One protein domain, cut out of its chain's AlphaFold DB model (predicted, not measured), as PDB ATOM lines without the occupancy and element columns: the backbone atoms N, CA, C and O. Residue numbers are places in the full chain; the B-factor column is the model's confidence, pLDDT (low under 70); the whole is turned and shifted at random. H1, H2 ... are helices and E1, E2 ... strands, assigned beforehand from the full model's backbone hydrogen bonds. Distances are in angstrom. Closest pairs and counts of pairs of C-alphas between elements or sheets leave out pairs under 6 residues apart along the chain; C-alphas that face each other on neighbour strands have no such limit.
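This is residues 7 to 189 of the 208 residues of the protein "Clr2_transil domain-containing protein" of Peniophora sp. CBMAI 1063 (UniProt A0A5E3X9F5). A long, strongly twisted antiparallel sheet, E5 to E8, makes one end of the domain, and two small strand hairpins, E1 with E2 and E3 with E4, make the other. Between them two helices, H1 and H2, pack on each other at a steep angle near the middle, with long loops round them. The printed part has 183 residues with two named helices and eight named strands, in the order E1 E2 E3 E4 E5 E6 H1 E7 E8 H2, and the large sheet runs E5 E6 E7 E8. The class is mixed, helices and strands, with 78 residues, under half, in named elements. The whole is only just compact, close to loose, with a radius of gyration of the C-alphas of 18.7 A and spans of 59 by 43 by 35 A.

In the large sheet, E5, residues 73 to 77, and E8, residues 146 to 157, are the edge strands, and E6, residues 81 to 88, and E7, residues 135 to 143, are inner. E5 and E6 form a hairpin, with N 75 and O 83 within hydrogen-bond range at 2.9 A. E6 and E7 are antiparallel at 150 degrees, with N 86 and O 140 at 3.0 A. E7 and E8 form a hairpin, with N 139 and O 153 at 2.8 A; E8 bends by 73 degrees at residue 149. H1, residues 96 to 112, only grazes this sheet with its residues 96 to 100, and H2, residues 167 to 178, with its residues 167 to 170. H1 and H2 touch at a steep tilt of 55 degrees, the same way; their closest C-alphas, of Trp 100 and Pro 167, are 5.7 A apart. Every O i to N i+4 pair is within hydrogen-bond range in H1, and 6 of 8 in H2. E3, residues 49 to 52, and E4, residues 55 to 58, form a hairpin, with N 50 and O 57 at 2.9 A. The closest C-alphas of E4 and H1, of Ile 56 and Gly 105, are 6.6 A apart; those of E4 and H2, of Ile 58 and Met 178, are 6.2 A apart. E1, residues 33 to 36, and E2, residues 39 to 41, form a hairpin, with N 35 and O 39 at 3.0 A. E1 is apart from H1 and H2.

E8 measures 27.3 A from first to last C-alpha, E7 24.7 A, H1 23.5 A, E6 21.9 A and H2 15.7 A. E1 begins at C-alpha 33, (-31.656, -26.960, 52.799), E5 begins at C-alpha 73, (-34.272, -34.194, 5.065), and H2 ends at C-alpha 178, (-25.063, -32.207, 37.320).

The C-alphas farthest apart, of Ser 36 and His 79, are 63.1 A apart. The printed part has no cut. The links E4 to E5 and H1 to E7 are long, with 14 and 22 residues. The mean pLDDT of the printed part is 87.1; residues 8 to 12, 21 to 22, 24 to 25, 118 to 120 and 184 to 189 are under 70.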
ATOM      1  N   LEU A   7     -39.718 -45.120  38.430       72.88
ATOM      2  CA  LEU A   7     -40.024 -45.881  37.218       72.88
ATOM      3  C   LEU A   7     -40.618 -44.970  36.135       72.88
ATOM      4  O   LEU A   7     -41.346 -44.028  36.460       72.88
ATOM      5  N   ASP A   8     -40.317 -45.240  34.863       67.88
ATOM      6  CA  ASP A   8     -41.062 -44.669  33.734       67.88
ATOM      7  C   ASP A   8     -42.420 -45.369  33.530       67.88
ATOM      8  O   ASP A   8     -42.785 -46.314  34.231       67.88
ATOM      9  N   GLU A   9     -43.173 -44.904  32.532       59.47
ATOM     10  CA  GLU A   9     -44.466 -45.471  32.123       59.47
ATOM     11  C   GLU A   9     -44.398 -46.934  31.644       59.47
ATOM     12  O   GLU A   9     -45.418 -47.617  31.609       59.47
ATOM     13  N   ASN A  10     -43.203 -47.427  31.314       62.00
ATOM     14  CA  ASN A  10     -42.938 -48.792  30.868       62.00
ATOM     15  C   ASN A  10     -42.313 -49.656  31.980       62.00
ATOM     16  O   ASN A  10     -41.963 -50.811  31.736       62.00
ATOM     17  N   GLY A  11     -42.161 -49.119  33.197       66.50
ATOM     18  CA  GLY A  11     -41.531 -49.806  34.323       66.50
ATOM     19  C   GLY A  11     -39.996 -49.803  34.301       66.50
ATOM     20  O   GLY A  11     -39.382 -50.564  35.048       66.50
ATOM     21  N   HIS A  12     -39.350 -48.968  33.483       67.69
ATOM     22  CA  HIS A  12     -37.897 -48.806  33.491       67.69
ATOM     23  C   HIS A  12     -37.442 -47.943  34.664       67.69
ATOM     24  O   HIS A  12     -37.938 -46.837  34.876       67.69
ATOM     25  N   ARG A  13     -36.428 -48.420  35.390       74.50
ATOM     26  CA  ARG A  13     -35.806 -47.681  36.492       74.50
ATOM     27  C   ARG A  13     -35.025 -46.478  35.978       74.50
ATOM     28  O   ARG A  13     -34.147 -46.613  35.128       74.50
ATOM     29  N   LEU A  14     -35.286 -45.315  36.562       76.94
ATOM     30  CA  LEU A  14     -34.441 -44.141  36.437       76.94
ATOM     31  C   LEU A  14     -33.363 -44.179  37.515       76.94
ATOM     32  O   LEU A  14     -33.643 -44.260  38.709       76.94
ATOM     33  N   TYR A  15     -32.121 -44.076  37.074       77.62
ATOM     34  CA  TYR A  15     -30.943 -43.997  37.921       77.62
ATOM     35  C   TYR A  15     -30.031 -42.881  37.407       77.62
ATOM     36  O   TYR A  15     -30.158 -42.416  36.269       77.62
ATOM     37  N   ARG A  16     -29.108 -42.431  38.261       80.31
ATOM     38  CA  ARG A  16     -28.060 -41.490  37.856       80.31
ATOM     39  C   ARG A  16     -27.233 -42.131  36.743       80.31
ATOM     40  O   ARG A  16     -26.710 -43.221  36.922       80.31
ATOM     41  N   SER A  17     -27.095 -41.439  35.617       74.88
ATOM     42  CA  SER A  17     -26.483 -41.968  34.385       74.88
ATOM     43  C   SER A  17     -25.042 -42.477  34.546       74.88
ATOM     44  O   SER A  17     -24.594 -43.292  33.750       74.88
ATOM     45  N   SER A  18     -24.340 -42.046  35.597       70.75
ATOM     46  CA  SER A  18     -22.986 -42.490  35.946       70.75
ATOM     47  C   SER A  18     -22.912 -43.924  36.514       70.75
ATOM     48  O   SER A  18     -21.810 -44.433  36.703       70.75
ATOM     49  N   TYR A  19     -24.050 -44.574  36.791       71.06
ATOM     50  CA  TYR A  19     -24.124 -45.889  37.441       71.06
ATOM     51  C   TYR A  19     -24.954 -46.864  36.611       71.06
ATOM     52  O   TYR A  19     -25.918 -46.464  35.967       71.06
ATOM     53  N   ARG A  20     -24.610 -48.149  36.643       70.06
ATOM     54  CA  ARG A  20     -25.391 -49.231  36.033       70.06
ATOM     55  C   ARG A  20     -26.346 -49.861  37.049       70.06
ATOM     56  O   ARG A  20     -26.062 -49.853  38.251       70.06
ATOM     57  N   PRO A  21     -27.454 -50.474  36.596       66.31
ATOM     58  CA  PRO A  21     -28.249 -51.345  37.454       66.31
ATOM     59  C   PRO A  21     -27.364 -52.432  38.087       66.31
ATOM     60  O   PRO A  21     -26.737 -53.216  37.379       66.31
ATOM     61  N   GLY A  22     -27.307 -52.469  39.421       66.94
ATOM     62  CA  GLY A  22     -26.480 -53.418  40.179       66.94
ATOM     63  C   GLY A  22     -25.153 -52.859  40.703       66.94
ATOM     64  O   GLY A  22     -24.493 -53.547  41.481       66.94
ATOM     65  N   ASP A  23     -24.782 -51.623  40.352       70.56
ATOM     66  CA  ASP A  23     -23.629 -50.961  40.965       70.56
ATOM     67  C   ASP A  23     -23.868 -50.778  42.474       70.56
ATOM     68  O   ASP A  23     -24.893 -50.254  42.913       70.56
ATOM     69  N   THR A  24     -22.908 -51.223  43.286       66.00
ATOM     70  CA  THR A  24     -22.992 -51.182  44.757       66.00
ATOM     71  C   THR A  24     -22.549 -49.845  45.347       66.00
ATOM     72  O   THR A  24     -22.892 -49.521  46.483       66.00
ATOM     73  N   LEU A  25     -21.799 -49.055  44.579       68.38
ATOM     74  CA  LEU A  25     -21.257 -47.763  44.980       68.38
ATOM     75  C   LEU A  25     -21.996 -46.654  44.233       68.38
ATOM     76  O   LEU A  25     -21.480 -46.120  43.261       68.38
ATOM     77  N   VAL A  26     -23.210 -46.325  44.677       73.81
ATOM     78  CA  VAL A  26     -23.973 -45.182  44.157       73.81
ATOM     79  C   VAL A  26     -23.798 -43.999  45.102       73.81
ATOM     80  O   VAL A  26     -23.997 -44.143  46.310       73.81
ATOM     81  N   ALA A  27     -23.437 -42.826  44.574       82.25
ATOM     82  CA  ALA A  27     -23.360 -41.615  45.386       82.25
ATOM     83  C   ALA A  27     -24.718 -41.309  46.049       82.25
ATOM     84  O   ALA A  27     -25.762 -41.420  45.391       82.25
ATOM     85  N   PRO A  28     -24.730 -40.904  47.331       86.00
ATOM     86  CA  PRO A  28     -25.969 -40.560  48.013       86.00
ATOM     87  C   PRO A  28     -26.652 -39.344  47.357       86.00
ATOM     88  O   PRO A  28     -25.994 -38.547  46.671       86.00
ATOM     89  N   PRO A  29     -27.976 -39.177  47.548       91.75
ATOM     90  CA  PRO A  29     -28.678 -37.936  47.237       91.75
ATOM     91  C   PRO A  29     -27.959 -36.701  47.790       91.75
ATOM     92  O   PRO A  29     -27.434 -36.743  48.900       91.75
ATOM     93  N   TYR A  30     -27.943 -35.612  47.022       94.06
ATOM     94  CA  TYR A  30     -27.505 -34.318  47.531       94.06
ATOM     95  C   TYR A  30     -28.511 -33.827  48.567       94.06
ATOM     96  O   TYR A  30     -29.725 -33.888  48.348       94.06
ATOM     97  N   GLU A  31     -28.001 -33.331  49.686       95.31
ATOM     98  CA  GLU A  31     -28.820 -32.777  50.755       95.31
ATOM     99  C   GLU A  31     -29.222 -31.342  50.401       95.31
ATOM    100  O   GLU A  31     -28.380 -30.508  50.066       95.31
ATOM    101  N   LEU A  32     -30.525 -31.064  50.441       95.56
ATOM    102  CA  LEU A  32     -31.064 -29.724  50.226       95.56
ATOM    103  C   LEU A  32     -31.408 -29.076  51.568       95.56
ATOM    104  O   LEU A  32     -31.916 -29.749  52.466       95.56
ATOM    105  N   HIS A  33     -31.203 -27.766  51.669       96.31
ATOM    106  CA  HIS A  33     -31.656 -26.960  52.799       96.31
ATOM    107  C   HIS A  33     -33.135 -26.598  52.619       96.31
ATOM    108  O   HIS A  33     -33.533 -26.200  51.527       96.31
ATOM    109  N   GLU A  34     -33.955 -26.747  53.661       94.62
ATOM    110  CA  GLU A  34     -35.363 -26.337  53.638       94.62
ATOM    111  C   GLU A  34     -35.485 -24.894  54.134       94.62
ATOM    112  O   GLU A  34     -35.371 -24.627  55.327       94.62
ATOM    113  N   ASP A  35     -35.699 -23.953  53.214       91.50
ATOM    114  CA  ASP A  35     -35.783 -22.525  53.552       91.50
ATOM    115  C   ASP A  35     -37.128 -22.173  54.201       91.50
ATOM    116  O   ASP A  35     -37.239 -21.257  55.014       91.50
ATOM    117  N   SER A  36     -38.175 -22.892  53.799       91.06
ATOM    118  CA  SER A  36     -39.536 -22.795  54.327       91.06
ATOM    119  C   SER A  36     -40.279 -24.097  54.008       91.06
ATOM    120  O   SER A  36     -39.824 -24.820  53.121       91.06
ATOM    121  N   PRO A  37     -41.407 -24.405  54.676       91.19
ATOM    122  CA  PRO A  37     -42.102 -25.679  54.506       91.19
ATOM    123  C   PRO A  37     -42.338 -26.057  53.034       91.19
ATOM    124  O   PRO A  37     -43.135 -25.435  52.331       91.19
ATOM    125  N   GLY A  38     -41.626 -27.085  52.568       89.12
ATOM    126  CA  GLY A  38     -41.712 -27.607  51.205       89.12
ATOM    127  C   GLY A  38     -40.960 -26.821  50.120       89.12
ATOM    128  O   GLY A  38     -41.115 -27.169  48.947       89.12
ATOM    129  N   LEU A  39     -40.153 -25.809  50.467       93.56
ATOM    130  CA  LEU A  39     -39.237 -25.110  49.554       93.56
ATOM    131  C   LEU A  39     -37.783 -25.381  49.931       93.56
ATOM    132  O   LEU A  39     -37.357 -25.125  51.057       93.56
ATOM    133  N   TYR A  40     -37.021 -25.850  48.951       95.69
ATOM    134  CA  TYR A  40     -35.661 -26.323  49.131       95.69
ATOM    135  C   TYR A  40     -34.668 -25.572  48.251       95.69
ATOM    136  O   TYR A  40     -34.955 -25.300  47.080       95.69
ATOM    137  N   SER A  41     -33.472 -25.341  48.785       97.31
ATOM    138  CA  SER A  41     -32.367 -24.702  48.074       97.31
ATOM    139  C   SER A  41     -31.033 -25.397  48.341       97.31
ATOM    140  O   SER A  41     -30.834 -26.075  49.350       97.31
ATOM    141  N   LEU A  42     -30.107 -25.247  47.396       97.88
ATOM    142  CA  LEU A  42     -28.726 -25.711  47.484       97.88
ATOM    143  C   LEU A  42     -27.845 -24.812  46.617       97.88
ATOM    144  O   LEU A  42     -27.991 -24.758  45.390       97.88
ATOM    145  N   HIS A  43     -26.909 -24.130  47.272       96.19
ATOM    146  CA  HIS A  43     -25.958 -23.217  46.652       96.19
ATOM    147  C   HIS A  43     -24.541 -23.584  47.096       96.19
ATOM    148  O   HIS A  43     -24.053 -23.082  48.104       96.19
ATOM    149  N   ASP A  44     -23.877 -24.453  46.342       95.31
ATOM    150  CA  ASP A  44     -22.458 -24.755  46.533       95.31
ATOM    151  C   ASP A  44     -21.703 -24.377  45.246       95.31
ATOM    152  O   ASP A  44     -22.055 -24.871  44.170       95.31
ATOM    153  N   PRO A  45     -20.697 -23.484  45.316       94.62
ATOM    154  CA  PRO A  45     -19.946 -23.038  44.143       94.62
ATOM    155  C   PRO A  45     -19.142 -24.152  43.454       94.62
ATOM    156  O   PRO A  45     -18.725 -23.966  42.313       94.62
ATOM    157  N   ASN A  46     -18.922 -25.293  44.111       95.31
ATOM    158  CA  ASN A  46     -18.196 -26.431  43.547       95.31
ATOM    159  C   ASN A  46     -19.101 -27.387  42.755       95.31
ATOM    160  O   ASN A  46     -18.608 -28.337  42.143       95.31
ATOM    161  N   LEU A  47     -20.418 -27.166  42.762       95.94
ATOM    162  CA  LEU A  47     -21.373 -27.994  42.034       95.94
ATOM    163  C   LEU A  47     -21.626 -27.465  40.620       95.94
ATOM    164  O   LEU A  47     -21.566 -26.272  40.331       95.94
ATOM    165  N   ASN A  48     -22.006 -28.376  39.724       97.12
ATOM    166  CA  ASN A  48     -22.377 -28.052  38.342       97.12
ATOM    167  C   ASN A  48     -23.863 -27.699  38.195       97.12
ATOM    168  O   ASN A  48     -24.407 -27.687  37.086       97.12
ATOM    169  N   PHE A  49     -24.531 -27.437  39.312       97.88
ATOM    170  CA  PHE A  49     -25.928 -27.059  39.392       97.88
ATOM    171  C   PHE A  49     -26.180 -26.248  40.664       97.88
ATOM    172  O   PHE A  49     -25.351 -26.210  41.569       97.88
ATOM    173  N   ARG A  50     -27.352 -25.624  40.736       98.00
ATOM    174  CA  ARG A  50     -27.894 -25.033  41.961       98.00
ATOM    175  C   ARG A  50     -29.389 -25.298  42.044       98.00
ATOM    176  O   ARG A  50     -30.024 -25.545  41.015       98.00
ATOM    177  N   VAL A  51     -29.933 -25.207  43.247       98.19
ATOM    178  CA  VAL A  51     -31.373 -25.252  43.497       98.19
ATOM    179  C   VAL A  51     -31.762 -23.983  44.242       98.19
ATOM    180  O   VAL A  51     -31.121 -23.657  45.236       98.19
ATOM    181  N   ASP A  52     -32.771 -23.267  43.755       97.62
ATOM    182  CA  ASP A  52     -33.363 -22.096  44.416       97.62
ATOM    183  C   ASP A  52     -34.874 -22.311  44.513       97.62
ATOM    184  O   ASP A  52     -35.548 -22.356  43.485       97.62
ATOM    185  N   LYS A  53     -35.405 -22.507  45.723       95.88
ATOM    186  CA  LYS A  53     -36.846 -22.712  45.974       95.88
ATOM    187  C   LYS A  53     -37.485 -23.744  45.032       95.88
ATOM    188  O   LYS A  53     -38.484 -23.470  44.374       95.88
ATOM    189  N   ASN A  54     -36.900 -24.940  44.974       96.69
ATOM    190  CA  ASN A  54     -37.280 -26.068  44.106       96.69
ATOM    191  C   ASN A  54     -37.024 -25.871  42.597       96.69
ATOM    192  O   ASN A  54     -37.290 -26.783  41.810       96.69
ATOM    193  N   VAL A  55     -36.446 -24.744  42.179       97.94
ATOM    194  CA  VAL A  55     -36.030 -24.513  40.793       97.94
ATOM    195  C   VAL A  55     -34.594 -24.982  40.602       97.94
ATOM    196  O   VAL A  55     -33.655 -24.460  41.202       97.94
ATOM    197  N   ILE A  56     -34.407 -25.969  39.732       98.56
ATOM    198  CA  ILE A  56     -33.108 -26.563  39.422       98.56
ATOM    199  C   ILE A  56     -32.479 -25.798  38.254       98.56
ATOM    200  O   ILE A  56     -33.088 -25.631  37.196       98.56
ATOM    201  N   THR A  57     -31.230 -25.367  38.399       98.50
ATOM    202  CA  THR A  57     -30.436 -24.795  37.302       98.50
ATOM    203  C   THR A  57     -29.184 -25.627  37.091       98.50
ATOM    204  O   THR A  57     -28.341 -25.704  37.980       98.50
ATOM    205  N   ILE A  58     -29.029 -26.206  35.899       97.75
ATOM    206  CA  ILE A  58     -27.807 -26.909  35.495       97.75
ATOM    207  C   ILE A  58     -26.845 -25.885  34.890       97.75
ATOM    208  O   ILE A  58     -27.164 -25.217  33.907       97.75
ATOM    209  N   LEU A  59     -25.662 -25.759  35.483       96.69
ATOM    210  CA  LEU A  59     -24.668 -24.741  35.134       96.69
ATOM    211  C   LEU A  59     -23.693 -25.218  34.049       96.69
ATOM    212  O   LEU A  59     -23.045 -24.402  33.395       96.69
ATOM    213  N   THR A  60     -23.608 -26.529  33.816       94.00
ATOM    214  CA  THR A  60     -22.754 -27.113  32.777       94.00
ATOM    215  C   THR A  60     -23.558 -27.560  31.557       94.00
ATOM    216  O   THR A  60     -24.716 -27.956  31.648       94.00
ATOM    217  N   SER A  61     -22.930 -27.548  30.383       92.62
ATOM    218  CA  SER A  61     -23.515 -28.087  29.151       92.62
ATOM    219  C   SER A  61     -22.452 -28.758  28.299       92.62
ATOM    220  O   SER A  61     -21.323 -28.276  28.235       92.62
ATOM    221  N   ASN A  62     -22.777 -29.887  27.671       89.31
ATOM    222  CA  ASN A  62     -21.927 -30.521  26.659       89.31
ATOM    223  C   ASN A  62     -22.304 -30.102  25.225       89.31
ATOM    224  O   ASN A  62     -21.698 -30.593  24.277       89.31
ATOM    225  N   ALA A  63     -23.279 -29.203  25.056       88.94
ATOM    226  CA  ALA A  63     -23.652 -28.680  23.751       88.94
ATOM    227  C   ALA A  63     -22.748 -27.510  23.325       88.94
ATOM    228  O   ALA A  63     -22.506 -26.569  24.082       88.94
ATOM    229  N   SER A  64     -22.279 -27.547  22.080       87.06
ATOM    230  CA  SER A  64     -21.486 -26.483  21.469       87.06
ATOM    231  C   SER A  64     -22.350 -25.312  20.959       87.06
ATOM    232  O   SER A  64     -23.482 -25.524  20.512       87.06
ATOM    233  N   PRO A  65     -21.816 -24.071  20.929       87.62
ATOM    234  CA  PRO A  65     -22.517 -22.907  20.370       87.62
ATOM    235  C   PRO A  65     -22.956 -23.081  18.910       87.62
ATOM    236  O   PRO A  65     -23.934 -22.473  18.479       87.62
ATOM    237  N   GLY A  66     -22.254 -23.933  18.158       84.94
ATOM    238  CA  GLY A  66     -22.561 -24.271  16.770       84.94
ATOM    239  C   GLY A  66     -23.706 -25.270  16.590       84.94
ATOM    240  O   GLY A  66     -23.965 -25.670  15.457       84.94
ATOM    241  N   ASN A  67     -24.387 -25.692  17.663       84.50
ATOM    242  CA  ASN A  67     -25.530 -26.596  17.581       84.50
ATOM    243  C   ASN A  67     -26.686 -25.941  16.808       84.50
ATOM    244  O   ASN A  67     -27.395 -25.063  17.313       84.50
ATOM    245  N   LYS A  68     -26.857 -26.365  15.556       86.94
ATOM    246  CA  LYS A  68     -27.905 -25.885  14.653       86.94
ATOM    247  C   LYS A  68     -29.088 -26.844  14.656       86.94
ATOM    248  O   LYS A  68     -28.941 -28.053  14.841       86.94
ATOM    249  N   LEU A  69     -30.270 -26.291  14.401       88.88
ATOM    250  CA  LEU A  69     -31.458 -27.095  14.141       88.88
ATOM    251  C   LEU A  69     -31.221 -28.011  12.927       88.88
ATOM    252  O   LEU A  69     -30.530 -27.607  11.987       88.88
ATOM    253  N   PRO A  70     -31.768 -29.239  12.931       88.12
ATOM    254  CA  PRO A  70     -31.637 -30.129  11.789       88.12
ATOM    255  C   PRO A  70     -32.255 -29.506  10.535       88.12
ATOM    256  O   PRO A  70     -33.387 -29.023  10.558       88.12
ATOM    257  N   SER A  71     -31.521 -29.566   9.425       88.88
ATOM    258  CA  SER A  71     -32.051 -29.198   8.114       88.88
ATOM    259  C   SER A  71     -33.148 -30.179   7.677       88.88
ATOM    260  O   SER A  71     -33.108 -31.356   8.059       88.88
ATOM    261  N   PRO A  72     -34.112 -29.731   6.854       91.62
ATOM    262  CA  PRO A  72     -35.078 -30.627   6.238       91.62
ATOM    263  C   PRO A  72     -34.377 -31.770   5.501       91.62
ATOM    264  O   PRO A  72     -33.419 -31.548   4.761       91.62
ATOM    265  N   ARG A  73     -34.849 -33.001   5.699       91.00
ATOM    266  CA  ARG A  73     -34.272 -34.194   5.065       91.00
ATOM    267  C   ARG A  73     -35.346 -35.144   4.569       91.00
ATOM    268  O   ARG A  73     -36.438 -35.209   5.130       91.00
ATOM    269  N   SER A  74     -34.999 -35.917   3.546       88.75
ATOM    270  CA  SER A  74     -35.843 -36.985   3.013       88.75
ATOM    271  C   SER A  74     -35.083 -38.304   3.060       88.75
ATOM    272  O   SER A  74     -33.968 -38.382   2.554       88.75
ATOM    273  N   SER A  75     -35.671 -39.335   3.656       86.69
ATOM    274  CA  SER A  75     -35.093 -40.683   3.727       86.69
ATOM    275  C   SER A  75     -35.990 -41.679   2.997       86.69
ATOM    276  O   SER A  75     -37.210 -41.626   3.155       86.69
ATOM    277  N   LYS A  76     -35.406 -42.597   2.221       85.44
ATOM    278  CA  LYS A  76     -36.157 -43.687   1.579       85.44
ATOM    279  C   LYS A  76     -36.647 -44.685   2.635       85.44
ATOM    280  O   LYS A  76     -35.894 -45.044   3.535       85.44
ATOM    281  N   ILE A  77     -37.897 -45.121   2.515       81.00
ATOM    282  CA  ILE A  77     -38.492 -46.237   3.255       81.00
ATOM    283  C   ILE A  77     -38.905 -47.256   2.189       81.00
ATOM    284  O   ILE A  77     -39.990 -47.184   1.627       81.00
ATOM    285  N   GLY A  78     -37.999 -48.160   1.826       76.38
ATOM    286  CA  GLY A  78     -38.219 -49.084   0.709       76.38
ATOM    287  C   GLY A  78     -38.080 -48.437  -0.677       76.38
ATOM    288  O   GLY A  78     -37.506 -47.355  -0.827       76.38
ATOM    289  N   HIS A  79     -38.562 -49.140  -1.706       73.81
ATOM    290  CA  HIS A  79     -38.306 -48.791  -3.108       73.81
ATOM    291  C   HIS A  79     -39.056 -47.544  -3.601       73.81
ATOM    292  O   HIS A  79     -38.514 -46.826  -4.443       73.81
ATOM    293  N   MET A  80     -40.252 -47.250  -3.074       75.88
ATOM    294  CA  MET A  80     -41.086 -46.132  -3.555       75.88
ATOM    295  C   MET A  80     -41.450 -45.096  -2.487       75.88
ATOM    296  O   MET A  80     -41.725 -43.952  -2.842       75.88
ATOM    297  N   HIS A  81     -41.378 -45.426  -1.195       81.38
ATOM    298  CA  HIS A  81     -41.809 -44.497  -0.150       81.38
ATOM    299  C   HIS A  81     -40.662 -43.614   0.331       81.38
ATOM    300  O   HIS A  81     -39.519 -44.052   0.499       81.38
ATOM    301  N   ARG A  82     -40.963 -42.345   0.604       86.25
ATOM    302  CA  ARG A  82     -40.032 -41.424   1.260       86.25
ATOM    303  C   ARG A  82     -40.672 -40.845   2.510       86.25
ATOM    304  O   ARG A  82     -41.843 -40.479   2.525       86.25
ATOM    305  N   ARG A  83     -39.871 -40.738   3.566       87.75
ATOM    306  CA  ARG A  83     -40.198 -39.959   4.759       87.75
ATOM    307  C   ARG A  83     -39.511 -38.617   4.662       87.75
ATOM    308  O   ARG A  83     -38.285 -38.555   4.586       87.75
ATOM    309  N   HIS A  84     -40.301 -37.564   4.728       89.44
ATOM    310  CA  HIS A  84     -39.818 -36.201   4.839       89.44
ATOM    311  C   HIS A  84     -39.810 -35.810   6.313       89.44
ATOM    312  O   HIS A  84     -40.705 -36.175   7.072       89.44
ATOM    313  N   SER A  85     -38.752 -35.140   6.751       92.06
ATOM    314  CA  SER A  85     -38.608 -34.629   8.112       92.06
ATOM    315  C   SER A  85     -38.199 -33.170   8.055       92.06
ATOM    316  O   SER A  85     -37.227 -32.844   7.374       92.06
ATOM    317  N   ARG A  86     -38.905 -32.300   8.776       93.88
ATOM    318  CA  ARG A  86     -38.572 -30.874   8.870       93.88
ATOM    319  C   ARG A  86     -38.845 -30.336  10.266       93.88
ATOM    320  O   ARG A  86     -39.788 -30.770  10.925       93.88
ATOM    321  N   VAL A  87     -38.016 -29.397  10.704       93.62
ATOM    322  CA  VAL A  87     -38.292 -28.617  11.912       93.62
ATOM    323  C   VAL A  87     -39.385 -27.612  11.592       93.62
ATOM    324  O   VAL A  87     -39.354 -26.984  10.533       93.62
ATOM    325  N   VAL A  88     -40.348 -27.482  12.493       93.88
ATOM    326  CA  VAL A  88     -41.451 -26.526  12.377       93.88
ATOM    327  C   VAL A  88     -41.500 -25.636  13.624       93.88
ATOM    328  O   VAL A  88     -41.005 -26.048  14.676       93.88
ATOM    329  N   PRO A  89     -42.063 -24.420  13.528       91.94
ATOM    330  CA  PRO A  89     -42.330 -23.600  14.703       91.94
ATOM    331  C   PRO A  89     -43.267 -24.316  15.678       91.94
ATOM    332  O   PRO A  89     -44.125 -25.099  15.260       91.94
ATOM    333  N   PHE A  90     -43.114 -24.020  16.966       93.25
ATOM    334  CA  PHE A  90     -44.110 -24.401  17.962       93.25
ATOM    335  C   PHE A  90     -45.404 -23.605  17.718       93.25
ATOM    336  O   PHE A  90     -45.314 -22.416  17.395       93.25
ATOM    337  N   PRO A  91     -46.588 -24.237  17.823       92.31
ATOM    338  CA  PRO A  91     -47.865 -23.532  17.787       92.31
ATOM    339  C   PRO A  91     -47.961 -22.444  18.862       92.31
ATOM    340  O   PRO A  91     -47.286 -22.500  19.890       92.31
ATOM    341  N   GLU A  92     -48.830 -21.462  18.637       89.38
ATOM    342  CA  GLU A  92     -49.175 -20.492  19.675       89.38
ATOM    343  C   GLU A  92     -49.807 -21.211  20.877       89.38
ATOM    344  O   GLU A  92     -50.637 -22.104  20.702       89.38
ATOM    345  N   GLY A  93     -49.379 -20.853  22.089       89.81
ATOM    346  CA  GLY A  93     -49.830 -21.502  23.323       89.81
ATOM    347  C   GLY A  93     -49.263 -22.908  23.564       89.81
ATOM    348  O   GLY A  93     -49.767 -23.609  24.433       89.81
ATOM    349  N   ASP A  94     -48.242 -23.351  22.821       93.31
ATOM    350  CA  ASP A  94     -47.623 -24.660  23.055       93.31
ATOM    351  C   ASP A  94     -46.907 -24.727  24.420       93.31
ATOM    352  O   ASP A  94     -45.937 -24.012  24.685       93.31
ATOM    353  N   GLU A  95     -47.372 -25.638  25.276       95.62
ATOM    354  CA  GLU A  95     -46.839 -25.878  26.622       95.62
ATOM    355  C   GLU A  95     -45.814 -27.025  26.666       95.62
ATOM    356  O   GLU A  95     -45.402 -27.468  27.738       95.62
ATOM    357  N   SER A  96     -45.359 -27.544  25.517       94.94
ATOM    358  CA  SER A  96     -44.461 -28.709  25.481       94.94
ATOM    359  C   SER A  96     -43.167 -28.443  26.237       94.94
ATOM    360  O   SER A  96     -42.619 -29.339  26.877       94.94
ATOM    361  N   ARG A  97     -42.670 -27.204  26.165       96.06
ATOM    362  CA  ARG A  97     -41.447 -26.789  26.845       96.06
ATOM    363  C   ARG A  97     -41.620 -26.736  28.359       96.06
ATOM    364  O   ARG A  97     -40.803 -27.330  29.054       96.06
ATOM    365  N   SER A  98     -42.642 -26.041  28.857       96.94
ATOM    366  CA  SER A  98     -42.907 -25.947  30.298       96.94
ATOM    367  C   SER A  98     -43.201 -27.328  30.885       96.94
ATOM    368  O   SER A  98     -42.638 -27.681  31.916       96.94
ATOM    369  N   ASN A  99     -43.965 -28.161  30.171       96.25
ATOM    370  CA  ASN A  99     -44.210 -29.547  30.558       96.25
ATOM    371  C   ASN A  99     -42.906 -30.361  30.636       96.25
ATOM    372  O   ASN A  99     -42.641 -31.014  31.644       96.25
ATOM    373  N   TRP A 100     -42.036 -30.275  29.620       97.19
ATOM    374  CA  TRP A 100     -40.721 -30.929  29.655       97.19
ATOM    375  C   TRP A 100     -39.895 -30.505  30.870       97.19
ATOM    376  O   TRP A 100     -39.346 -31.358  31.561       97.19
ATOM    377  N   LEU A 101     -39.809 -29.201  31.135       98.00
ATOM    378  CA  LEU A 101     -39.042 -28.652  32.251       98.00
ATOM    379  C   LEU A 101     -39.601 -29.089  33.616       98.00
ATOM    380  O   LEU A 101     -38.828 -29.475  34.495       98.00
ATOM    381  N   GLY A 102     -40.927 -29.109  33.778       96.81
ATOM    382  CA  GLY A 102     -41.586 -29.581  34.996       96.81
ATOM    383  C   GLY A 102     -41.384 -31.080  35.238       96.81
ATOM    384  O   GLY A 102     -41.040 -31.490  36.347       96.81
ATOM    385  N   VAL A 103     -41.528 -31.909  34.197       95.69
ATOM    386  CA  VAL A 103     -41.262 -33.356  34.292       95.69
ATOM    387  C   VAL A 103     -39.791 -33.612  34.622       95.69
ATOM    388  O   VAL A 103     -39.496 -34.402  35.517       95.69
ATOM    389  N   LEU A 104     -38.863 -32.920  33.955       96.69
ATOM    390  CA  LEU A 104     -37.431 -33.041  34.234       96.69
ATOM    391  C   LEU A 104     -37.095 -32.678  35.677       96.69
ATOM    392  O   LEU A 104     -36.363 -33.427  36.321       96.69
ATOM    393  N   GLY A 105     -37.644 -31.577  36.195       96.88
ATOM    394  CA  GLY A 105     -37.414 -31.163  37.576       96.88
ATOM    395  C   GLY A 105     -37.811 -32.239  38.582       96.88
ATOM    396  O   GLY A 105     -37.032 -32.572  39.471       96.88
ATOM    397  N   GLN A 106     -38.975 -32.860  38.389       95.00
ATOM    398  CA  GLN A 106     -39.472 -33.931  39.258       95.00
ATOM    399  C   GLN A 106     -38.631 -35.211  39.165       95.00
ATOM    400  O   GLN A 106     -38.318 -35.812  40.192       95.00
ATOM    401  N   LEU A 107     -38.253 -35.625  37.950       93.75
ATOM    402  CA  LEU A 107     -37.404 -36.804  37.742       93.75
ATOM    403  C   LEU A 107     -36.021 -36.610  38.376       93.75
ATOM    404  O   LEU A 107     -35.521 -37.500  39.066       93.75
ATOM    405  N   ILE A 108     -35.419 -35.434  38.180       95.31
ATOM    406  CA  ILE A 108     -34.137 -35.072  38.789       95.31
ATOM    407  C   ILE A 108     -34.275 -35.031  40.310       95.31
ATOM    408  O   ILE A 108     -33.442 -35.616  40.995       95.31
ATOM    409  N   ALA A 109     -35.316 -34.403  40.856       95.06
ATOM    410  CA  ALA A 109     -35.477 -34.271  42.301       95.06
ATOM    411  C   ALA A 109     -35.632 -35.618  43.016       95.06
ATOM    412  O   ALA A 109     -35.033 -35.836  44.073       95.06
ATOM    413  N   ALA A 110     -36.363 -36.549  42.409       92.25
ATOM    414  CA  ALA A 110     -36.550 -37.876  42.972       92.25
ATOM    415  C   ALA A 110     -35.230 -38.665  43.052       92.25
ATOM    416  O   ALA A 110     -34.968 -39.313  44.064       92.25
ATOM    417  N   VAL A 111     -34.364 -38.555  42.039       91.19
ATOM    418  CA  VAL A 111     -33.105 -39.320  41.962       91.19
ATOM    419  C   VAL A 111     -31.928 -38.605  42.632       91.19
ATOM    420  O   VAL A 111     -31.147 -39.211  43.366       91.19
ATOM    421  N   MET A 112     -31.766 -37.311  42.368       93.62
ATOM    422  CA  MET A 112     -30.627 -36.527  42.845       93.62
ATOM    423  C   MET A 112     -30.810 -36.067  44.286       93.62
ATOM    424  O   MET A 112     -29.807 -35.954  44.979       93.62
ATOM    425  N   PHE A 113     -32.047 -35.843  44.744       93.25
ATOM    426  CA  PHE A 113     -32.346 -35.260  46.064       93.25
ATOM    427  C   PHE A 113     -33.227 -36.153  46.948       93.25
ATOM    428  O   PHE A 113     -33.504 -35.805  48.094       93.25
ATOM    429  N   GLY A 114     -33.703 -37.295  46.436       90.38
ATOM    430  CA  GLY A 114     -34.611 -38.179  47.170       90.38
ATOM    431  C   GLY A 114     -35.987 -37.559  47.449       90.38
ATOM    432  O   GLY A 114     -36.659 -37.977  48.389       90.38
ATOM    433  N   LYS A 115     -36.405 -36.546  46.674       90.81
ATOM    434  CA  LYS A 115     -37.679 -35.831  46.852       90.81
ATOM    435  C   LYS A 115     -38.704 -36.311  45.825       90.81
ATOM    436  O   LYS A 115     -38.586 -36.020  44.637       90.81
ATOM    437  N   THR A 116     -39.718 -37.046  46.272       84.25
ATOM    438  CA  THR A 116     -40.797 -37.564  45.417       84.25
ATOM    439  C   THR A 116     -42.053 -36.698  45.532       84.25
ATOM    440  O   THR A 116     -42.208 -35.914  46.465       84.25
ATOM    441  N   LYS A 117     -43.013 -36.858  44.608       74.88
ATOM    442  CA  LYS A 117     -44.316 -36.156  44.683       74.88
ATOM    443  C   LYS A 117     -45.050 -36.383  46.008       74.88
ATOM    444  O   LYS A 117     -45.761 -35.507  46.478       74.88
ATOM    445  N   SER A 118     -44.870 -37.559  46.605       65.81
ATOM    446  CA  SER A 118     -45.467 -37.940  47.885       65.81
ATOM    447  C   SER A 118     -44.846 -37.243  49.100       65.81
ATOM    448  O   SER A 118     -45.373 -37.388  50.197       65.81
ATOM    449  N   SER A 119     -43.767 -36.470  48.940       67.38
ATOM    450  CA  SER A 119     -43.066 -35.811  50.048       67.38
ATOM    451  C   SER A 119     -43.798 -34.588  50.633       67.38
ATOM    452  O   SER A 119     -43.192 -33.846  51.394       67.38
ATOM    453  N   GLY A 120     -45.072 -34.351  50.289       66.56
ATOM    454  CA  GLY A 120     -45.859 -33.233  50.837       66.56
ATOM    455  C   GLY A 120     -45.356 -31.848  50.413       66.56
ATOM    456  O   GLY A 120     -45.559 -30.874  51.129       66.56
ATOM    457  N   LEU A 121     -44.669 -31.766  49.270       77.31
ATOM    458  CA  LEU A 121     -44.084 -30.528  48.756       77.31
ATOM    459  C   LEU A 121     -45.175 -29.494  48.458       77.31
ATOM    460  O   LEU A 121     -46.135 -29.796  47.751       77.31
ATOM    461  N   ALA A 122     -44.983 -28.264  48.938       76.88
ATOM    462  CA  ALA A 122     -45.873 -27.147  48.628       76.88
ATOM    463  C   ALA A 122     -45.810 -26.759  47.140       76.88
ATOM    464  O   ALA A 122     -46.824 -26.403  46.543       76.88
ATOM    465  N   VAL A 123     -44.618 -26.852  46.540       87.44
ATOM    466  CA  VAL A 123     -44.352 -26.513  45.135       87.44
ATOM    467  C   VAL A 123     -43.533 -27.640  44.498       87.44
ATOM    468  O   VAL A 123     -42.546 -28.073  45.099       87.44
ATOM    469  N   PRO A 124     -43.901 -28.148  43.308       93.44
ATOM    470  CA  PRO A 124     -43.123 -29.182  42.635       93.44
ATOM    471  C   PRO A 124     -41.756 -28.653  42.183       93.44
ATOM    472  O   PRO A 124     -41.600 -27.472  41.889       93.44
ATOM    473  N   PHE A 125     -40.774 -29.549  42.080       96.25
ATOM    474  CA  PHE A 125     -39.495 -29.214  41.460       96.25
ATOM    475  C   PHE A 125     -39.649 -29.010  39.954       96.25
ATOM    476  O   PHE A 125     -40.324 -29.794  39.281       96.25
ATOM    477  N   GLU A 126     -38.952 -28.013  39.420       97.31
ATOM    478  CA  GLU A 126     -38.894 -27.720  37.990       97.31
ATOM    479  C   GLU A 126     -37.461 -27.426  37.537       97.31
ATOM    480  O   GLU A 126     -36.616 -26.984  38.316       97.31
ATOM    481  N   LEU A 127     -37.168 -27.685  36.264       98.25
ATOM    482  CA  LEU A 127     -35.916 -27.262  35.648       98.25
ATOM    483  C   LEU A 127     -36.077 -25.836  35.095       98.25
ATOM    484  O   LEU A 127     -36.931 -25.602  34.251       98.25
ATOM    485  N   SER A 128     -35.231 -24.898  35.518       98.06
ATOM    486  CA  SER A 128     -35.282 -23.492  35.064       98.06
ATOM    487  C   SER A 128     -35.182 -23.330  33.542       98.06
ATOM    488  O   SER A 128     -35.938 -22.575  32.938       98.06
ATOM    489  N   ASP A 129     -34.232 -24.025  32.913       98.38
ATOM    490  CA  ASP A 129     -34.020 -24.037  31.465       98.38
ATOM    491  C   ASP A 129     -33.240 -25.308  31.070       98.38
ATOM    492  O   ASP A 129     -32.591 -25.953  31.899       98.38
ATOM    493  N   PHE A 130     -33.253 -25.662  29.787       97.56
ATOM    494  CA  PHE A 130     -32.291 -26.600  29.234       97.56
ATOM    495  C   PHE A 130     -30.864 -26.040  29.331       97.56
ATOM    496  O   PHE A 130     -30.648 -24.834  29.178       97.56
ATOM    497  N   PRO A 131     -29.858 -26.915  29.503       96.19
ATOM    498  CA  PRO A 131     -28.462 -26.518  29.475       96.19
ATOM    499  C   PRO A 131     -28.105 -25.695  28.235       96.19
ATOM    500  O   PRO A 131     -28.600 -25.924  27.125       96.19
ATOM    501  N   LYS A 132     -27.182 -24.750  28.426       95.12
ATOM    502  CA  LYS A 132     -26.751 -23.793  27.401       95.12
ATOM    503  C   LYS A 132     -26.463 -24.476  26.056       95.12
ATOM    504  O   LYS A 132     -25.816 -25.515  26.006       95.12
ATOM    505  N   HIS A 133     -26.898 -23.862  24.956       94.00
ATOM    506  CA  HIS A 133     -26.707 -24.338  23.575       94.00
ATOM    507  C   HIS A 133     -27.421 -25.644  23.181       94.00
ATOM    508  O   HIS A 133     -27.341 -26.042  22.014       94.00
ATOM    509  N   MET A 134     -28.174 -26.288  24.075       94.38
ATOM    510  CA  MET A 134     -29.114 -27.326  23.651       94.38
ATOM    511  C   MET A 134     -30.265 -26.713  22.850       94.38
ATOM    512  O   MET A 134     -30.601 -25.535  23.002       94.38
ATOM    513  N   LYS A 135     -30.838 -27.498  21.935       95.06
ATOM    514  CA  LYS A 135     -31.906 -27.036  21.041       95.06
ATOM    515  C   LYS A 135     -33.153 -27.863  21.244       95.06
ATOM    516  O   LYS A 135     -33.154 -29.053  20.949       95.06
ATOM    517  N   PHE A 136     -34.203 -27.212  21.721       96.19
ATOM    518  CA  PHE A 136     -35.538 -27.780  21.805       96.19
ATOM    519  C   PHE A 136     -36.311 -27.436  20.541       96.19
ATOM    520  O   PHE A 136     -36.321 -26.276  20.125       96.19
ATOM    521  N   TYR A 137     -36.904 -28.432  19.896       95.56
ATOM    522  CA  TYR A 137     -37.578 -28.223  18.622       95.56
ATOM    523  C   TYR A 137     -38.700 -29.218  18.379       95.56
ATOM    524  O   TYR A 137     -38.705 -30.341  18.884       95.56
ATOM    525  N   LEU A 138     -39.627 -28.787  17.532       95.69
ATOM    526  CA  LEU A 138     -40.724 -29.589  17.033       95.69
ATOM    527  C   LEU A 138     -40.348 -30.142  15.656       95.69
ATOM    528  O   LEU A 138     -40.006 -29.393  14.737       95.69
ATOM    529  N   LEU A 139     -40.378 -31.464  15.502       94.12
ATOM    530  CA  LEU A 139     -40.080 -32.141  14.244       94.12
ATOM    531  C   LEU A 139     -41.359 -32.728  13.659       94.12
ATOM    532  O   LEU A 139     -42.029 -33.564  14.267       94.12
ATOM    533  N   GLU A 140     -41.650 -32.329  12.432       93.44
ATOM    534  CA  GLU A 140     -42.705 -32.901  11.618       93.44
ATOM    535  C   GLU A 140     -42.131 -34.012  10.735       93.44
ATOM    536  O   GLU A 140     -41.125 -33.813  10.050       93.44
ATOM    537  N   LYS A 141     -42.787 -35.175  10.733       89.94
ATOM    538  CA  LYS A 141     -42.519 -36.301   9.837       89.94
ATOM    539  C   LYS A 141     -43.762 -36.580   8.990       89.94
ATOM    540  O   LYS A 141     -44.841 -36.813   9.533       89.94
ATOM    541  N   THR A 142     -43.595 -36.609   7.673       89.69
ATOM    542  CA  THR A 142     -44.637 -36.968   6.696       89.69
ATOM    543  C   THR A 142     -44.140 -38.093   5.791       89.69
ATOM    544  O   THR A 142     -42.931 -38.257   5.597       89.69
ATOM    545  N   GLN A 143     -45.054 -38.910   5.270       86.12
ATOM    546  CA  GLN A 143     -44.746 -39.978   4.312       86.12
ATOM    547  C   GLN A 143     -45.403 -39.665   2.968       86.12
ATOM    548  O   GLN A 143     -46.527 -39.168   2.948       86.12
ATOM    549  N   THR A 144     -44.712 -39.952   1.862       80.81
ATOM    550  CA  THR A 144     -45.190 -39.672   0.491       80.81
ATOM    551  C   THR A 144     -46.570 -40.244   0.200       80.81
ATOM    552  O   THR A 144     -47.390 -39.585  -0.428       80.81
ATOM    553  N   ASP A 145     -46.835 -41.445   0.698       78.19
ATOM    554  CA  ASP A 145     -48.032 -42.224   0.382       78.19
ATOM    555  C   ASP A 145     -49.190 -41.919   1.332       78.19
ATOM    556  O   ASP A 145     -50.347 -42.211   1.048       78.19
ATOM    557  N   LEU A 146     -48.875 -41.287   2.462       79.12
ATOM    558  CA  LEU A 146     -49.827 -40.898   3.491       79.12
ATOM    559  C   LEU A 146     -49.604 -39.421   3.843       79.12
ATOM    560  O   LEU A 146     -49.307 -39.095   4.994       79.12
ATOM    561  N   PRO A 147     -49.756 -38.492   2.875       71.81
ATOM    562  CA  PRO A 147     -49.439 -37.078   3.084       71.81
ATOM    563  C   PRO A 147     -50.338 -36.430   4.145       71.81
ATOM    564  O   PRO A 147     -49.952 -35.442   4.767       71.81
ATOM    565  N   ARG A 148     -51.524 -37.003   4.390       77.75
ATOM    566  CA  ARG A 148     -52.454 -36.571   5.443       77.75
ATOM    567  C   ARG A 148     -52.089 -37.101   6.835       77.75
ATOM    568  O   ARG A 148     -52.570 -36.555   7.822       77.75
ATOM    569  N   GLN A 149     -51.232 -38.119   6.941       78.06
ATOM    570  CA  GLN A 149     -50.734 -38.623   8.222       78.06
ATOM    571  C   GLN A 149     -49.435 -37.905   8.595       78.06
ATOM    572  O   GLN A 149     -48.319 -38.393   8.399       78.06
ATOM    573  N   ARG A 150     -49.598 -36.697   9.134       83.19
ATOM    574  CA  ARG A 150     -48.511 -35.896   9.695       83.19
ATOM    575  C   ARG A 150     -48.271 -36.321  11.142       83.19
ATOM    576  O   ARG A 150     -49.141 -36.136  11.986       83.19
ATOM    577  N   ARG A 151     -47.076 -36.833  11.449       87.62
ATOM    578  CA  ARG A 151     -46.640 -37.061  12.834       87.62
ATOM    579  C   ARG A 151     -45.783 -35.893  13.289       87.62
ATOM    580  O   ARG A 151     -44.810 -35.540  12.626       87.62
ATOM    581  N   VAL A 152     -46.123 -35.323  14.434       90.12
ATOM    582  CA  VAL A 152     -45.346 -34.264  15.074       90.12
ATOM    583  C   VAL A 152     -44.779 -34.812  16.377       90.12
ATOM    584  O   VAL A 152     -45.445 -35.567  17.082       90.12
ATOM    585  N   SER A 153     -43.515 -34.521  16.667       92.38
ATOM    586  CA  SER A 153     -42.885 -34.929  17.924       92.38
ATOM    587  C   SER A 153     -41.871 -33.883  18.368       92.38
ATOM    588  O   SER A 153     -41.267 -33.200  17.539       92.38
ATOM    589  N   VAL A 154     -41.715 -33.759  19.677       94.81
ATOM    590  CA  VAL A 154     -40.825 -32.802  20.330       94.81
ATOM    591  C   VAL A 154     -39.496 -33.482  20.623       94.81
ATOM    592  O   VAL A 154     -39.468 -34.664  20.953       94.81
ATOM    593  N   TYR A 155     -38.401 -32.742  20.483       94.31
ATOM    594  CA  TYR A 155     -37.064 -33.259  20.729       94.31
ATOM    595  C   TYR A 155     -36.188 -32.210  21.403       94.31
ATOM    596  O   TYR A 155     -36.302 -31.010  21.133       94.31
ATOM    597  N   LEU A 156     -35.240 -32.685  22.204       94.69
ATOM    598  CA  LEU A 156     -34.102 -31.905  22.666       94.69
ATOM    599  C   LEU A 156     -32.832 -32.440  22.010       94.69
ATOM    600  O   LEU A 156     -32.601 -33.644  21.983       94.69
ATOM    601  N   ARG A 157     -31.993 -31.558  21.472       91.19
ATOM    602  CA  ARG A 157     -30.759 -31.941  20.783       91.19
ATOM    603  C   ARG A 157     -29.524 -31.320  21.401       91.19
ATOM    604  O   ARG A 157     -29.467 -30.116  21.663       91.19
ATOM    605  N   GLU A 158     -28.505 -32.155  21.494       87.69
ATOM    606  CA  GLU A 158     -27.136 -31.814  21.847       87.69
ATOM    607  C   GLU A 158     -26.263 -31.689  20.579       87.69
ATOM    608  O   GLU A 158     -26.623 -32.147  19.488       87.69
ATOM    609  N   SER A 159     -25.122 -31.006  20.685       76.31
ATOM    610  CA  SER A 159     -24.316 -30.613  19.522       76.31
ATOM    611  C   SER A 159     -23.777 -31.761  18.678       76.31
ATOM    612  O   SER A 159     -23.626 -31.593  17.468       76.31
ATOM    613  N   ARG A 160     -23.515 -32.927  19.277       70.62
ATOM    614  CA  ARG A 160     -22.946 -34.094  18.587       70.62
ATOM    615  C   ARG A 160     -23.983 -34.948  17.848       70.62
ATOM    616  O   ARG A 160     -23.675 -36.046  17.405       70.62
ATOM    617  N   GLY A 161     -25.208 -34.446  17.673       71.19
ATOM    618  CA  GLY A 161     -26.275 -35.148  16.948       71.19
ATOM    619  C   GLY A 161     -27.127 -36.064  17.826       71.19
ATOM    620  O   GLY A 161     -28.182 -36.515  17.378       71.19
ATOM    621  N   THR A 162     -26.736 -36.250  19.086       85.25
ATOM    622  CA  THR A 162     -27.576 -36.851  20.117       85.25
ATOM    623  C   THR A 162     -28.887 -36.084  20.236       85.25
ATOM    624  O   THR A 162     -28.908 -34.855  20.360       85.25
ATOM    625  N   THR A 163     -29.988 -36.822  20.176       90.00
ATOM    626  CA  THR A 163     -31.339 -36.284  20.278       90.00
ATOM    627  C   THR A 163     -32.098 -37.096  21.317       90.00
ATOM    628  O   THR A 163     -32.068 -38.320  21.261       90.00
ATOM    629  N   PHE A 164     -32.779 -36.405  22.222       92.44
ATOM    630  CA  PHE A 164     -33.658 -36.970  23.235       92.44
ATOM    631  C   PHE A 164     -35.105 -36.754  22.788       92.44
ATOM    632  O   PHE A 164     -35.499 -35.626  22.476       92.44
ATOM    633  N   GLU A 165     -35.876 -37.832  22.713       91.50
ATOM    634  CA  GLU A 165     -37.272 -37.849  22.264       91.50
ATOM    635  C   GLU A 165     -38.257 -37.671  23.432       91.50
ATOM    636  O   GLU A 165     -39.428 -37.367  23.212       91.50
ATOM    637  N   SER A 166     -37.790 -37.829  24.677       91.62
ATOM    638  CA  SER A 166     -38.605 -37.673  25.884       91.62
ATOM    639  C   SER A 166     -37.840 -36.998  27.035       91.62
ATOM    640  O   SER A 166     -36.604 -37.048  27.079       91.62
ATOM    641  N   PRO A 167     -38.559 -36.408  28.014       93.62
ATOM    642  CA  PRO A 167     -37.954 -35.921  29.251       93.62
ATOM    643  C   PRO A 167     -37.172 -37.011  29.986       93.62
ATOM    644  O   PRO A 167     -36.122 -36.733  30.548       93.62
ATOM    645  N   PHE A 168     -37.652 -38.256  29.960       89.44
ATOM    646  CA  PHE A 168     -37.012 -39.372  30.650       89.44
ATOM    647  C   PHE A 168     -35.643 -39.715  30.050       89.44
ATOM    648  O   PHE A 168     -34.665 -39.869  30.784       89.44
ATOM    649  N   GLU A 169     -35.544 -39.754  28.715       88.56
ATOM    650  CA  GLU A 169     -34.264 -39.954  28.024       88.56
ATOM    651  C   GLU A 169     -33.261 -38.857  28.402       88.56
ATOM    652  O   GLU A 169     -32.097 -39.143  28.697       88.56
ATOM    653  N   PHE A 170     -33.718 -37.601  28.446       93.19
ATOM    654  CA  PHE A 170     -32.856 -36.482  28.804       93.19
ATOM    655  C   PHE A 170     -32.531 -36.406  30.301       93.19
ATOM    656  O   PHE A 170     -31.433 -35.981  30.646       93.19
ATOM    657  N   ALA A 171     -33.422 -36.836  31.199       93.19
ATOM    658  CA  ALA A 171     -33.222 -36.750  32.648       93.19
ATOM    659  C   ALA A 171     -31.919 -37.434  33.086       93.19
ATOM    660  O   ALA A 171     -31.159 -36.875  33.875       93.19
ATOM    661  N   ARG A 172     -31.603 -38.598  32.504       89.12
ATOM    662  CA  ARG A 172     -30.326 -39.295  32.734       89.12
ATOM    663  C   ARG A 172     -29.132 -38.431  32.332       89.12
ATOM    664  O   ARG A 172     -28.188 -38.267  33.105       89.12
ATOM    665  N   HIS A 173     -29.188 -37.838  31.141       91.75
ATOM    666  CA  HIS A 173     -28.139 -36.941  30.651       91.75
ATOM    667  C   HIS A 173     -28.001 -35.691  31.525       91.75
ATOM    668  O   HIS A 173     -26.890 -35.283  31.849       91.75
ATOM    669  N   ALA A 174     -29.118 -35.113  31.960       94.62
ATOM    670  CA  ALA A 174     -29.148 -33.972  32.864       94.62
ATOM    671  C   ALA A 174     -28.458 -34.282  34.204       94.62
ATOM    672  O   ALA A 174     -27.637 -33.488  34.653       94.62
ATOM    673  N   MET A 175     -28.705 -35.453  34.798       93.44
ATOM    674  CA  MET A 175     -28.020 -35.885  36.026       93.44
ATOM    675  C   MET A 175     -26.512 -36.074  35.815       93.44
ATOM    676  O   MET A 175     -25.726 -35.641  36.648       93.44
ATOM    677  N   TRP A 176     -26.088 -36.628  34.673       91.56
ATOM    678  CA  TRP A 176     -24.662 -36.713  34.322       91.56
ATOM    679  C   TRP A 176     -24.005 -35.332  34.183       91.56
ATOM    680  O   TRP A 176     -22.864 -35.136  34.603       91.56
ATOM    681  N   LEU A 177     -24.723 -34.346  33.632       93.62
ATOM    682  CA  LEU A 177     -24.258 -32.957  33.611       93.62
ATOM    683  C   LEU A 177     -24.128 -32.401  35.041       93.62
ATOM    684  O   LEU A 177     -23.115 -31.782  35.357       93.62
ATOM    685  N   MET A 178     -25.107 -32.643  35.916       95.00
ATOM    686  CA  MET A 178     -25.063 -32.207  37.320       95.00
ATOM    687  C   MET A 178     -23.893 -32.828  38.101       95.00
ATOM    688  O   MET A 178     -23.258 -32.126  38.886       95.00
ATOM    689  N   ASP A 179     -23.553 -34.089  37.820       91.62
ATOM    690  CA  ASP A 179     -22.384 -34.789  38.376       91.62
ATOM    691  C   ASP A 179     -21.040 -34.258  37.821       91.62
ATOM    692  O   ASP A 179     -19.973 -34.707  38.230       91.62
ATOM    693  N   GLY A 180     -21.057 -33.301  36.887       89.75
ATOM    694  CA  GLY A 180     -19.844 -32.700  36.325       89.75
ATOM    695  C   GLY A 180     -19.266 -33.423  35.119       89.75
ATOM    696  O   GLY A 180     -18.100 -33.221  34.795       89.75
ATOM    697  N   LYS A 181     -20.088 -34.208  34.415       86.12
ATOM    698  CA  LYS A 181     -19.696 -34.963  33.217       86.12
ATOM    699  C   LYS A 181     -18.535 -35.932  33.460       86.12
ATOM    700  O   LYS A 181     -17.557 -35.887  32.709       86.12
ATOM    701  N   PRO A 182     -18.613 -36.804  34.478       77.81
ATOM    702  CA  PRO A 182     -17.540 -37.748  34.744       77.81
ATOM    703  C   PRO A 182     -17.230 -38.592  33.500       77.81
ATOM    704  O   PRO A 182     -18.129 -39.012  32.756       77.81
ATOM    705  N   GLU A 183     -15.939 -38.821  33.282       74.38
ATOM    706  CA  GLU A 183     -15.407 -39.735  32.276       74.38
ATOM    707  C   GLU A 183     -15.008 -41.047  32.958       74.38
ATOM    708  O   GLU A 183     -14.525 -41.049  34.090       74.38
ATOM    709  N   ARG A 184     -15.216 -42.173  32.275       63.69
ATOM    710  CA  ARG A 184     -14.826 -43.511  32.729       63.69
ATOM    711  C   ARG A 184     -13.944 -44.132  31.657       63.69
ATOM    712  O   ARG A 184     -14.354 -44.203  30.504       63.69
ATOM    713  N   ASP A 185     -12.729 -44.529  32.029       62.41
ATOM    714  CA  ASP A 185     -11.742 -45.127  31.115       62.41
ATOM    715  C   ASP A 185     -11.454 -44.263  29.864       62.41
ATOM    716  O   ASP A 185     -11.220 -44.771  28.770       62.41
ATOM    717  N   GLY A 186     -11.506 -42.931  30.013       55.56
ATOM    718  CA  GLY A 186     -11.318 -41.973  28.915       55.56
ATOM    719  C   GLY A 186     -12.521 -41.825  27.970       55.56
ATOM    720  O   GLY A 186     -12.412 -41.156  26.943       55.56
ATOM    721  N   LEU A 187     -13.668 -42.432  28.296       58.38
ATOM    722  CA  LEU A 187     -14.925 -42.313  27.558       58.38
ATOM    723  C   LEU A 187     -15.983 -41.562  28.377       58.38
ATOM    724  O   LEU A 187     -15.999 -41.600  29.608       58.38
ATOM    725  N   HIS A 188     -16.906 -40.878  27.695       60.38
ATOM    726  CA  HIS A 188     -18.041 -40.229  28.355       60.38
ATOM    727  C   HIS A 188     -18.923 -41.283  29.036       60.38
ATOM    728  O   HIS A 188     -19.516 -42.116  28.357       60.38
ATOM    729  N   ALA A 189     -19.068 -41.214  30.359       62.19
ATOM    730  CA  ALA A 189     -19.820 -42.203  31.131       62.19
ATOM    731  C   ALA A 189     -21.356 -42.051  31.036       62.19
ATOM    732  O   ALA A 189     -22.069 -42.601  31.868       62.19
TER     733      ALA A 189